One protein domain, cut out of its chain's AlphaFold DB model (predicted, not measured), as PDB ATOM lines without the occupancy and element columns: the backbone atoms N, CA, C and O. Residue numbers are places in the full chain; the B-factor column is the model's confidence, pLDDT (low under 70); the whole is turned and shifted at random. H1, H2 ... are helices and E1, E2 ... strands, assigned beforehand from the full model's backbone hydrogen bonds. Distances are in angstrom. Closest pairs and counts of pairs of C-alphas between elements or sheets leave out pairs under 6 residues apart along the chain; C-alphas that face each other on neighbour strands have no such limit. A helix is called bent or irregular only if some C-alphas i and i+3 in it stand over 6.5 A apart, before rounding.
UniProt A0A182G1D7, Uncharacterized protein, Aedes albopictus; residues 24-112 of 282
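What this domain is: This is residues 24 to 112 of the 282 residues of an uncharacterized protein of Aedes albopictus (UniProt A0A182G1D7). The domain is a long arm on a loosely gathered head. Two nearly straight stretches of chain run side by side at the paired strands E1 and E2 and open at the far end into a loop that holds H2, while H1, H3, the hairpin E3 and E4, and H4 gather at the other end with few contacts between them. The tip of the arm, residues 56 to 61, stands free. The printed part has 89 residues with four named helices and four named strands in the order H1, E1, H2, E2, H3, E3, E4, H4; its two sheets, E1 - E2 and E3 - E4, are antiparallel, and the class is mixed, helices and strands. The whole is extended, with a radius of gyration of the C-alphas of 19.5 A, and its C-alphas span 64 by 27 by 17 A.

Where its parts are: E1 is residues 42 to 44 and E2 residues 68 to 70, each 6.7 A from first to last C-alpha. H2, residues 48 to 56, is 13.4 A long. H1, residues 24 to 37, is 20.3 A long and begins with C-alpha 24 at (-15.013, 43.972, 37.139). It is neither bent nor irregular, but only just: C-alphas 33 and 36 are 6.1 A apart. H3, residues 77 to 82, is 10.1 A long and irregular, with C-alphas 78 and 81 at 7.9 A. E3, residues 86 to 88, is 6.3 A long and E4, residues 93 to 95, is 6.5 A long. H4, residues 102 to 111, is 14.1 A long and ends with C-alpha 111 at (-0.882, 33.020, 47.304).

How they stand to each other: E1 and E2 are antiparallel at 135 degrees; N 43 and O 69 are within hydrogen-bond range at 2.8 A. H2 touches no helix. H1, with residues 28 to 31 alone, only just touches H3, with 3 pairs of C-alphas within 8 A; the closest C-alphas are those of Trp 31 and Tyr 77, 6.7 A apart. Their lines stand at a steep tilt of 69.8 degrees, only just short of about perpendicular, and run the same way. E3 and E4 form a hairpin, antiparallel at 150 degrees, with N 95 and O 86 at 2.8 A and N 86 and O 95 at 2.9 A, within hydrogen-bond range. H4 touches no helix; it is apart from H1 and E3, for instance. In H4 every O i to N i+4 pair is within hydrogen-bond range, against 8 of 10 in H1, 4 of 5 in H2 and 0 of 2 in H3, where 2 of 3 O i to N i+3 pairs are.

The domain as a whole: The C-alphas of Pro 60 and Ser 110, the two farthest apart, are 63.7 A from each other. The printed part has no cut. The link from H2 to E2, 11 residues, is long. Mean pLDDT of the printed part is 72.1, with residue 39, residues 41 to 69 and residues 109 to 112 under 70.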
ATOM      1  N   GLU A  24     -13.996  43.943  38.187       83.50
ATOM      2  CA  GLU A  24     -15.013  43.972  37.139       83.50
ATOM      3  C   GLU A  24     -14.406  44.130  35.736       83.50
ATOM      4  O   GLU A  24     -14.776  43.400  34.820       83.50
ATOM      5  N   GLU A  25     -13.411  45.008  35.569       81.69
ATOM      6  CA  GLU A  25     -12.679  45.151  34.299       81.69
ATOM      7  C   GLU A  25     -11.965  43.853  33.902       81.69
ATOM      8  O   GLU A  25     -11.989  43.445  32.737       81.69
ATOM      9  N   ILE A  26     -11.357  43.173  34.878       83.31
ATOM     10  CA  ILE A  26     -10.684  41.888  34.659       83.31
ATOM     11  C   ILE A  26     -11.708  40.818  34.255       83.31
ATOM     12  O   ILE A  26     -11.471  40.065  33.307       83.31
ATOM     13  N   MET A  27     -12.872  40.769  34.913       85.00
ATOM     14  CA  MET A  27     -13.949  39.832  34.575       85.00
ATOM     15  C   MET A  27     -14.519  40.073  33.174       85.00
ATOM     16  O   MET A  27     -14.756  39.110  32.441       85.00
ATOM     17  N   GLN A  28     -14.686  41.331  32.761       86.12
ATOM     18  CA  GLN A  28     -15.121  41.676  31.402       86.12
ATOM     19  C   GLN A  28     -14.120  41.206  30.345       86.12
ATOM     20  O   GLN A  28     -14.517  40.677  29.303       86.12
ATOM     21  N   GLN A  29     -12.820  41.329  30.616       86.00
ATOM     22  CA  GLN A  29     -11.791  40.833  29.702       86.00
ATOM     23  C   GLN A  29     -11.796  39.307  29.604       86.00
ATOM     24  O   GLN A  29     -11.776  38.777  28.489       86.00
ATOM     25  N   ILE A  30     -11.909  38.601  30.737       86.00
ATOM     26  CA  ILE A  30     -12.061  37.136  30.758       86.00
ATOM     27  C   ILE A  30     -13.275  36.728  29.925       86.00
ATOM     28  O   ILE A  30     -13.166  35.862  29.060       86.00
ATOM     29  N   TRP A  31     -14.414  37.389  30.126       87.88
ATOM     30  CA  TRP A  31     -15.623  37.118  29.360       87.88
ATOM     31  C   TRP A  31     -15.439  37.351  27.862       87.88
ATOM     32  O   TRP A  31     -15.767  36.476  27.069       87.88
ATOM     33  N   SER A  32     -14.864  38.489  27.461       86.44
ATOM     34  CA  SER A  32     -14.629  38.821  26.047       86.44
ATOM     35  C   SER A  32     -13.767  37.777  25.326       86.44
ATOM     36  O   SER A  32     -13.900  37.559  24.116       86.44
ATOM     37  N   PHE A  33     -12.889  37.106  26.072       84.62
ATOM     38  CA  PHE A  33     -12.105  35.991  25.575       84.62
ATOM     39  C   PHE A  33     -12.926  34.700  25.539       84.62
ATOM     40  O   PHE A  33     -12.998  34.050  24.497       84.62
ATOM     41  N   CYS A  34     -13.564  34.343  26.654       82.50
ATOM     42  CA  CYS A  34     -14.289  33.087  26.814       82.50
ATOM     43  C   CYS A  34     -15.543  32.986  25.943       82.50
ATOM     44  O   CYS A  34     -15.832  31.903  25.446       82.50
ATOM     45  N   VAL A  35     -16.256  34.090  25.699       84.25
ATOM     46  CA  VAL A  35     -17.500  34.111  24.909       84.25
ATOM     47  C   VAL A  35     -17.296  33.587  23.486       84.25
ATOM     48  O   VAL A  35     -18.202  33.005  22.907       84.25
ATOM     49  N   LYS A  36     -16.074  33.686  22.946       82.31
ATOM     50  CA  LYS A  36     -15.704  33.127  21.634       82.31
ATOM     51  C   LYS A  36     -15.738  31.596  21.596       82.31
ATOM     52  O   LYS A  36     -15.792  31.018  20.515       82.31
ATOM     53  N   PHE A  37     -15.664  30.959  22.761       79.19
ATOM     54  CA  PHE A  37     -15.669  29.508  22.941       79.19
ATOM     55  C   PHE A  37     -16.986  28.996  23.537       79.19
ATOM     56  O   PHE A  37     -17.163  27.788  23.666       79.19
ATOM     57  N   ILE A  38     -17.893  29.898  23.916       77.75
ATOM     58  CA  ILE A  38     -19.202  29.553  24.458       77.75
ATOM     59  C   ILE A  38     -20.191  29.518  23.291       77.75
ATOM     60  O   ILE A  38     -20.412  30.517  22.610       77.75
ATOM     61  N   HIS A  39     -20.790  28.354  23.061       68.62
ATOM     62  CA  HIS A  39     -21.935  28.218  22.165       68.62
ATOM     63  C   HIS A  39     -23.240  28.475  22.939       68.62
ATOM     64  O   HIS A  39     -23.241  28.455  24.169       68.62
ATOM     65  N   ARG A  40     -24.329  28.775  22.213       71.50
ATOM     66  CA  ARG A  40     -25.656  29.121  22.764       71.50
ATOM     67  C   ARG A  40     -26.066  28.182  23.906       71.50
ATOM     68  O   ARG A  40     -25.745  26.995  23.872       71.50
ATOM     69  N   ALA A  41     -26.782  28.705  24.900       68.06
ATOM     70  CA  ALA A  41     -27.322  27.868  25.965       68.06
ATOM     71  C   ALA A  41     -28.387  26.918  25.401       68.06
ATOM     72  O   ALA A  41     -29.163  27.294  24.526       68.06
ATOM     73  N   ALA A  42     -28.422  25.684  25.896       66.81
ATOM     74  CA  ALA A  42     -29.561  24.804  25.679       66.81
ATOM     75  C   ALA A  42     -30.657  25.208  26.671       66.81
ATOM     76  O   ALA A  42     -30.435  25.166  27.884       66.81
ATOM     77  N   VAL A  43     -31.810  25.620  26.154       67.31
ATOM     78  CA  VAL A  43     -32.987  25.986  26.943       67.31
ATOM     79  C   VAL A  43     -33.985  24.841  26.854       67.31
ATOM     80  O   VAL A  43     -34.228  24.269  25.791       67.31
ATOM     81  N   PHE A  44     -34.546  24.482  28.002       68.88
ATOM     82  CA  PHE A  44     -35.660  23.550  28.080       68.88
ATOM     83  C   PHE A  44     -36.925  24.404  28.145       68.88
ATOM     84  O   PHE A  44     -37.135  25.101  29.136       68.88
ATOM     85  N   ASN A  45     -37.706  24.411  27.062       56.72
ATOM     86  CA  ASN A  45     -38.873  25.291  26.918       56.72
ATOM     87  C   ASN A  45     -40.048  24.930  27.828       56.72
ATOM     88  O   ASN A  45     -40.947  25.750  27.993       56.72
ATOM     89  N   ASP A  46     -40.038  23.746  28.430       59.53
ATOM     90  CA  ASP A  46     -41.161  23.291  29.234       59.53
ATOM     91  C   ASP A  46     -40.927  23.644  30.706       59.53
ATOM     92  O   ASP A  46     -39.918  23.270  31.319       59.53
ATOM     93  N   SER A  47     -41.895  24.337  31.307       58.41
ATOM     94  CA  SER A  47     -41.954  24.462  32.762       58.41
ATOM     95  C   SER A  47     -42.023  23.058  33.371       58.41
ATOM     96  O   SER A  47     -42.718  22.188  32.849       58.41
ATOM     97  N   ILE A  48     -41.362  22.808  34.509       60.31
ATOM     98  CA  ILE A  48     -41.427  21.504  35.209       60.31
ATOM     99  C   ILE A  48     -42.891  21.060  35.414       60.31
ATOM    100  O   ILE A  48     -43.195  19.869  35.377       60.31
ATOM    101  N   HIS A  49     -43.813  22.015  35.562       59.06
ATOM    102  CA  HIS A  49     -45.248  21.757  35.659       59.06
ATOM    103  C   HIS A  49     -45.892  21.230  34.362       59.06
ATOM    104  O   HIS A  49     -46.808  20.416  34.446       59.06
ATOM    105  N   GLU A  50     -45.416  21.629  33.183       59.34
ATOM    106  CA  GLU A  50     -45.907  21.145  31.881       59.34
ATOM    107  C   GLU A  50     -45.372  19.745  31.555       59.34
ATOM    108  O   GLU A  50     -46.122  18.897  31.071       59.34
ATOM    109  N   ILE A  51     -44.118  19.456  31.928       57.91
ATOM    110  CA  ILE A  51     -43.517  18.117  31.801       57.91
ATOM    111  C   ILE A  51     -44.267  17.100  32.680       57.91
ATOM    112  O   ILE A  51     -44.531  15.975  32.254       57.91
ATOM    113  N   LEU A  52     -44.654  17.499  33.898       58.97
ATOM    114  CA  LEU A  52     -45.435  16.655  34.808       58.97
ATOM    115  C   LEU A  52     -46.891  16.482  34.342       58.97
ATOM    116  O   LEU A  52     -47.420  15.377  34.426       58.97
ATOM    117  N   ALA A  53     -47.522  17.517  33.780       59.44
ATOM    118  CA  ALA A  53     -48.884  17.420  33.241       59.44
ATOM    119  C   ALA A  53     -48.978  16.541  31.974       59.44
ATOM    120  O   ALA A  53     -49.990  15.877  31.747       59.44
ATOM    121  N   ALA A  54     -47.918  16.489  31.157       55.22
ATOM    122  CA  ALA A  54     -47.834  15.609  29.986       55.22
ATOM    123  C   ALA A  54     -47.622  14.123  30.350       55.22
ATOM    124  O   ALA A  54     -47.930  13.246  29.545       55.22
ATOM    125  N   SER A  55     -47.135  13.834  31.563       54.75
ATOM    126  CA  SER A  55     -46.915  12.474  32.076       54.75
ATOM    127  C   SER A  55     -48.198  11.766  32.536       54.75
ATOM    128  O   SER A  55     -48.193  10.541  32.635       54.75
ATOM    129  N   GLU A  56     -49.276  12.490  32.844       57.09
ATOM    130  CA  GLU A  56     -50.519  11.894  33.369       57.09
ATOM    131  C   GLU A  56     -51.550  11.564  32.274       57.09
ATOM    132  O   GLU A  56     -52.447  10.745  32.480       57.09
ATOM    133  N   ASN A  57     -51.394  12.124  31.070       54.59
ATOM    134  CA  ASN A  57     -52.273  11.851  29.936       54.59
ATOM    135  C   ASN A  57     -51.678  10.744  29.048       54.59
ATOM    136  O   ASN A  57     -50.854  11.006  28.177       54.59
ATOM    137  N   ASN A  58     -52.126   9.498  29.257       50.97
ATOM    138  CA  ASN A  58     -51.813   8.312  28.440       50.97
ATOM    139  C   ASN A  58     -52.315   8.450  26.983       50.97
ATOM    140  O   ASN A  58     -53.284   7.807  26.574       50.97
ATOM    141  N   SER A  59     -51.659   9.287  26.183       52.16
ATOM    142  CA  SER A  59     -51.850   9.330  24.734       52.16
ATOM    143  C   SER A  59     -51.022   8.214  24.061       52.16
ATOM    144  O   SER A  59     -49.883   7.985  24.472       52.16
ATOM    145  N   PRO A  60     -51.523   7.512  23.020       53.88
ATOM    146  CA  PRO A  60     -50.814   6.399  22.360       53.88
ATOM    147  C   PRO A  60     -49.559   6.822  21.581       53.88
ATOM    148  O   PRO A  60     -48.785   5.983  21.120       53.88
ATOM    149  N   HIS A  61     -49.361   8.125  21.416       55.53
ATOM    150  CA  HIS A  61     -48.113   8.718  20.973       55.53
ATOM    151  C   HIS A  61     -47.518   9.400  22.197       55.53
ATOM    152  O   HIS A  61     -48.109  10.352  22.699       55.53
ATOM    153  N   GLY A  62     -46.431   8.822  22.721       51.78
ATOM    154  CA  GLY A  62     -45.810   9.207  23.990       51.78
ATOM    155  C   GLY A  62     -45.524  10.709  24.110       51.78
ATOM    156  O   GLY A  62     -45.578  11.425  23.106       51.78
ATOM    157  N   PRO A  63     -45.227  11.196  25.331       52.69
ATOM    158  CA  PRO A  63     -45.047  12.622  25.579       52.69
ATOM    159  C   PRO A  63     -44.044  13.203  24.574       52.69
ATOM    160  O   PRO A  63     -43.044  12.534  24.278       52.69
ATOM    161  N   PRO A  64     -44.292  14.407  24.021       53.97
ATOM    162  CA  PRO A  64     -43.291  15.066  23.200       53.97
ATOM    163  C   PRO A  64     -42.035  15.172  24.060       53.97
ATOM    164  O   PRO A  64     -42.063  15.749  25.144       53.97
ATOM    165  N   ALA A  65     -40.959  14.510  23.634       55.28
ATOM    166  CA  ALA A  65     -39.682  14.601  24.320       55.28
ATOM    167  C   ALA A  65     -39.351  16.089  24.453       55.28
ATOM    168  O   ALA A  65     -39.368  16.773  23.430       55.28
ATOM    169  N   ALA A  66     -39.120  16.561  25.685       56.50
ATOM    170  CA  ALA A  66     -38.816  17.957  25.991       56.50
ATOM    171  C   ALA A  66     -37.873  18.506  24.918       56.50
ATOM    172  O   ALA A  66     -36.731  18.049  24.783       56.50
ATOM    173  N   ALA A  67     -38.401  19.386  24.068       56.97
ATOM    174  CA  ALA A  67     -37.687  19.811  22.881       56.97
ATOM    175  C   ALA A  67     -36.578  20.753  23.344       56.97
ATOM    176  O   ALA A  67     -36.829  21.902  23.697       56.97
ATOM    177  N   VAL A  68     -35.350  20.240  23.389       60.38
ATOM    178  CA  VAL A  68     -34.169  21.056  23.659       60.38
ATOM    179  C   VAL A  68     -34.027  22.032  22.500       60.38
ATOM    180  O   VAL A  68     -33.688  21.630  21.384       60.38
ATOM    181  N   CYS A  69     -34.300  23.305  22.752       66.94
ATOM    182  CA  CYS A  69     -34.024  24.367  21.800       66.94
ATOM    183  C   CYS A  69     -32.776  25.127  22.239       66.94
ATOM    184  O   CYS A  69     -32.459  25.242  23.423       66.94
ATOM    185  N   TRP A  70     -32.038  25.646  21.270       71.44
ATOM    186  CA  TRP A  70     -30.963  26.580  21.563       71.44
ATOM    187  C   TRP A  70     -31.574  27.941  21.852       71.44
ATOM    188  O   TRP A  70     -32.451  28.371  21.104       71.44
ATOM    189  N   ASP A  71     -31.089  28.602  22.899       72.19
ATOM    190  CA  ASP A  71     -31.413  29.998  23.168       72.19
ATOM    191  C   ASP A  71     -31.164  30.828  21.898       72.19
ATOM    192  O   ASP A  71     -30.142  30.650  21.218       72.19
ATOM    193  N   GLU A  72     -32.120  31.677  21.525       70.31
ATOM    194  CA  GLU A  72     -31.983  32.519  20.334       70.31
ATOM    195  C   GLU A  72     -30.954  33.629  20.571       70.31
ATOM    196  O   GLU A  72     -30.240  34.025  19.639       70.31
ATOM    197  N   ASP A  73     -30.814  34.042  21.831       76.69
ATOM    198  CA  ASP A  73     -29.936  35.121  22.240       76.69
ATOM    199  C   ASP A  73     -28.488  34.651  22.436       76.69
ATOM    200  O   ASP A  73     -28.175  33.567  22.940       76.69
ATOM    201  N   ALA A  74     -27.550  35.500  22.014       76.31
ATOM    202  CA  ALA A  74     -26.136  35.268  22.273       76.31
ATOM    203  C   ALA A  74     -25.848  35.410  23.781       76.31
ATOM    204  O   ALA A  74     -26.404  36.304  24.423       76.31
ATOM    205  N   PRO A  75     -24.940  34.596  24.356       82.50
ATOM    206  CA  PRO A  75     -24.536  34.749  25.746       82.50
ATOM    207  C   PRO A  75     -24.074  36.185  26.030       82.50
ATOM    208  O   PRO A  75     -23.100  36.664  25.444       82.50
ATOM    209  N   ALA A  76     -24.766  36.857  26.945       84.50
ATOM    210  CA  ALA A  76     -24.430  38.196  27.413       84.50
ATOM    211  C   ALA A  76     -23.608  38.141  28.713       84.50
ATOM    212  O   ALA A  76     -23.633  37.143  29.442       84.50
ATOM    213  N   TYR A  77     -22.864  39.208  29.012       83.31
ATOM    214  CA  TYR A  77     -21.956  39.269  30.167       83.31
ATOM    215  C   TYR A  77     -22.687  39.140  31.516       83.31
ATOM    216  O   TYR A  77     -22.158  38.620  32.506       83.31
ATOM    217  N   GLU A  78     -23.941  39.564  31.550       85.56
ATOM    218  CA  GLU A  78     -24.854  39.460  32.681       85.56
ATOM    219  C   GLU A  78     -25.096  37.988  33.059       85.56
ATOM    220  O   GLU A  78     -25.187  37.658  34.240       85.56
ATOM    221  N   ASN A  79     -25.062  37.086  32.073       82.25
ATOM    222  CA  ASN A  79     -25.292  35.650  32.239       82.25
ATOM    223  C   ASN A  79     -24.003  34.849  32.494       82.25
ATOM    224  O   ASN A  79     -24.028  33.617  32.505       82.25
ATOM    225  N   ARG A  80     -22.863  35.512  32.736       82.12
ATOM    226  CA  ARG A  80     -21.537  34.872  32.860       82.12
ATOM    227  C   ARG A  80     -21.446  33.728  33.868       82.12
ATOM    228  O   ARG A  80     -20.677  32.796  33.654       82.12
ATOM    229  N   ASN A  81     -22.232  33.768  34.945       84.75
ATOM    230  CA  ASN A  81     -22.240  32.714  35.965       84.75
ATOM    231  C   ASN A  81     -22.729  31.358  35.434       84.75
ATOM    232  O   ASN A  81     -22.369  30.329  35.999       84.75
ATOM    233  N   ASN A  82     -23.531  31.350  34.367       81.56
ATOM    234  CA  ASN A  82     -24.069  30.120  33.783       81.56
ATOM    235  C   ASN A  82     -23.034  29.400  32.910       81.56
ATOM    236  O   ASN A  82     -23.188  28.216  32.622       81.56
ATOM    237  N   PHE A  83     -21.976  30.105  32.499       80.75
ATOM    238  CA  PHE A  83     -20.997  29.608  31.533       80.75
ATOM    239  C   PHE A  83     -19.573  29.527  32.087       80.75
ATOM    240  O   PHE A  83     -18.754  28.782  31.554       80.75
ATOM    241  N   LEU A  84     -19.257  30.286  33.140       83.06
ATOM    242  CA  LEU A  84     -17.920  30.353  33.721       83.06
ATOM    243  C   LEU A  84     -17.929  29.963  35.195       83.06
ATOM    244  O   LEU A  84     -18.775  30.395  35.974       83.06
ATOM    245  N   SER A  85     -16.912  29.200  35.591       83.62
ATOM    246  CA  SER A  85     -16.582  28.953  36.992       83.62
ATOM    247  C   SER A  85     -15.071  29.019  37.184       83.62
ATOM    248  O   SER A  85     -14.302  28.538  36.350       83.62
ATOM    249  N   PHE A  86     -14.640  29.640  38.279       82.19
ATOM    250  CA  PHE A  86     -13.235  29.720  38.654       82.19
ATOM    251  C   PHE A  86     -12.925  28.639  39.678       82.19
ATOM    252  O   PHE A  86     -13.465  28.657  40.784       82.19
ATOM    253  N   HIS A  87     -12.058  27.701  39.312       77.75
ATOM    254  CA  HIS A  87     -11.619  26.638  40.206       77.75
ATOM    255  C   HIS A  87     -10.325  27.047  40.916       77.75
ATOM    256  O   HIS A  87      -9.243  27.030  40.321       77.75
ATOM    257  N   ASP A  88     -10.409  27.329  42.213       77.88
ATOM    258  CA  ASP A  88      -9.228  27.510  43.052       77.88
ATOM    259  C   ASP A  88      -8.647  26.137  43.413       77.88
ATOM    260  O   ASP A  88      -9.248  25.342  44.140       77.88
ATOM    261  N   LYS A  89      -7.458  25.836  42.883       73.62
ATOM    262  CA  LYS A  89      -6.767  24.561  43.123       73.62
ATOM    263  C   LYS A  89      -6.306  24.396  44.570       73.62
ATOM    264  O   LYS A  89      -6.227  23.260  45.036       73.62
ATOM    265  N   THR A  90      -6.021  25.494  45.271       71.12
ATOM    266  CA  THR A  90      -5.503  25.461  46.643       71.12
ATOM    267  C   THR A  90      -6.612  25.146  47.639       71.12
ATOM    268  O   THR A  90      -6.466  24.250  48.469       71.12
ATOM    269  N   SER A  91      -7.760  25.817  47.509       76.00
ATOM    270  CA  SER A  91      -8.922  25.586  48.371       76.00
ATOM    271  C   SER A  91      -9.848  24.474  47.869       76.00
ATOM    272  O   SER A  91     -10.735  24.052  48.613       76.00
ATOM    273  N   LYS A  92      -9.640  23.981  46.637       77.88
ATOM    274  CA  LYS A  92     -10.509  23.016  45.934       77.88
ATOM    275  C   LYS A  92     -11.970  23.483  45.878       77.88
ATOM    276  O   LYS A  92     -12.892  22.678  45.993       77.88
ATOM    277  N   ARG A  93     -12.180  24.798  45.758       79.50
ATOM    278  CA  ARG A  93     -13.504  25.431  45.696       79.50
ATOM    279  C   ARG A  93     -13.728  26.066  44.333       79.50
ATOM    280  O   ARG A  93     -12.806  26.608  43.727       79.50
ATOM    281  N   ASN A  94     -14.985  26.036  43.902       81.69
ATOM    282  CA  ASN A  94     -15.440  26.711  42.696       81.69
ATOM    283  C   ASN A  94     -16.136  28.016  43.069       81.69
ATOM    284  O   ASN A  94     -17.023  28.033  43.927       81.69
ATOM    285  N   TYR A  95     -15.751  29.094  42.396       83.06
ATOM    286  CA  TYR A  95     -16.311  30.422  42.588       83.06
ATOM    287  C   TYR A  95     -17.005  30.884  41.303       83.06
ATOM    288  O   TYR A  95     -16.406  30.807  40.226       83.06
ATOM    289  N   PRO A  96     -18.260  31.366  41.378       85.31
ATOM    290  CA  PRO A  96     -18.880  32.035  40.245       85.31
ATOM    291  C   PRO A  96     -18.208  33.405  40.021       85.31
ATOM    292  O   PRO A  96     -17.800  34.034  41.002       85.31
ATOM    293  N   PRO A  97     -18.137  33.907  38.775       84.81
ATOM    294  CA  PRO A  97     -17.530  35.202  38.458       84.81
ATOM    295  C   PRO A  97     -18.039  36.372  39.300       84.81
ATOM    296  O   PRO A  97     -17.269  37.236  39.692       84.81
ATOM    297  N   THR A  98     -19.328  36.380  39.638       84.31
ATOM    298  CA  THR A  98     -19.939  37.413  40.499       84.31
ATOM    299  C   THR A  98     -19.429  37.449  41.941       84.31
ATOM    300  O   THR A  98     -19.616  38.455  42.615       84.31
ATOM    301  N   LYS A  99     -18.805  36.374  42.436       83.50
ATOM    302  CA  LYS A  99     -18.226  36.317  43.791       83.50
ATOM    303  C   LYS A  99     -16.728  36.616  43.814       83.50
ATOM    304  O   LYS A  99     -16.115  36.497  44.869       83.50
ATOM    305  N   VAL A 100     -16.137  36.949  42.667       82.25
ATOM    306  CA  VAL A 100     -14.734  37.346  42.586       82.25
ATOM    307  C   VAL A 100     -14.642  38.832  42.908       82.25
ATOM    308  O   VAL A 100     -14.880  39.677  42.050       82.25
ATOM    309  N   ASP A 101     -14.339  39.139  44.165       83.44
ATOM    310  CA  ASP A 101     -14.070  40.498  44.617       83.44
ATOM    311  C   ASP A 101     -12.571  40.831  44.536       83.44
ATOM    312  O   ASP A 101     -11.710  39.985  44.275       83.44
ATOM    313  N   GLU A 102     -12.253  42.106  44.746       79.00
ATOM    314  CA  GLU A 102     -10.874  42.591  44.727       79.00
ATOM    315  C   GLU A 102     -10.019  41.902  45.802       79.00
ATOM    316  O   GLU A 102      -8.873  41.541  45.544       79.00
ATOM    317  N   ALA A 103     -10.589  41.621  46.977       80.44
ATOM    318  CA  ALA A 103      -9.899  40.924  48.057       80.44
ATOM    319  C   ALA A 103      -9.517  39.481  47.677       80.44
ATOM    320  O   ALA A 103      -8.415  39.022  47.997       80.44
ATOM    321  N   MET A 104     -10.389  38.763  46.967       76.25
ATOM    322  CA  MET A 104     -10.128  37.408  46.490       76.25
ATOM    323  C   MET A 104      -9.105  37.408  45.355       76.25
ATOM    324  O   MET A 104      -8.204  36.571  45.374       76.25
ATOM    325  N   LEU A 105      -9.156  38.386  44.442       73.69
ATOM    326  CA  LEU A 105      -8.104  38.575  43.435       73.69
ATOM    327  C   LEU A 105      -6.746  38.857  44.079       73.69
ATOM    328  O   LEU A 105      -5.767  38.209  43.723       73.69
ATOM    329  N   GLN A 106      -6.681  39.742  45.074       71.06
ATOM    330  CA  GLN A 106      -5.450  40.014  45.827       71.06
ATOM    331  C   GLN A 106      -4.962  38.779  46.589       71.06
ATOM    332  O   GLN A 106      -3.763  38.504  46.657       71.06
ATOM    333  N   THR A 107      -5.881  37.974  47.120       73.69
ATOM    334  CA  THR A 107      -5.547  36.695  47.759       73.69
ATOM    335  C   THR A 107      -4.968  35.699  46.751       73.69
ATOM    336  O   THR A 107      -4.032  34.975  47.077       73.69
ATOM    337  N   TRP A 108      -5.478  35.662  45.518       70.50
ATOM    338  CA  TRP A 108      -4.941  34.813  44.451       70.50
ATOM    339  C   TRP A 108      -3.595  35.317  43.921       70.50
ATOM    340  O   TRP A 108      -2.708  34.505  43.676       70.50
ATOM    341  N   ILE A 109      -3.412  36.637  43.822       65.00
ATOM    342  CA  ILE A 109      -2.135  37.285  43.476       65.00
ATOM    343  C   ILE A 109      -1.062  36.994  44.533       65.00
ATOM    344  O   ILE A 109       0.095  36.764  44.198       65.00
ATOM    345  N   SER A 110      -1.438  37.017  45.814       63.47
ATOM    346  CA  SER A 110      -0.504  36.850  46.932       63.47
ATOM    347  C   SER A 110      -0.173  35.392  47.252       63.47
ATOM    348  O   SER A 110       0.906  35.127  47.783       63.47
ATOM    349  N   LYS A 111      -1.071  34.440  46.955       63.22
ATOM    350  CA  LYS A 111      -0.882  33.020  47.304       63.22
ATOM    351  C   LYS A 111      -0.172  32.182  46.253       63.22
ATOM    352  O   LYS A 111       0.358  31.138  46.611       63.22
ATOM    353  N   ASP A 112      -0.109  32.629  45.008       45.16
ATOM    354  CA  ASP A 112       0.697  31.985  43.980       45.16
ATOM    355  C   ASP A 112       1.242  33.042  43.024       45.16
ATOM    356  O   ASP A 112       0.566  34.017  42.711       45.16
TER     357      ASP A 112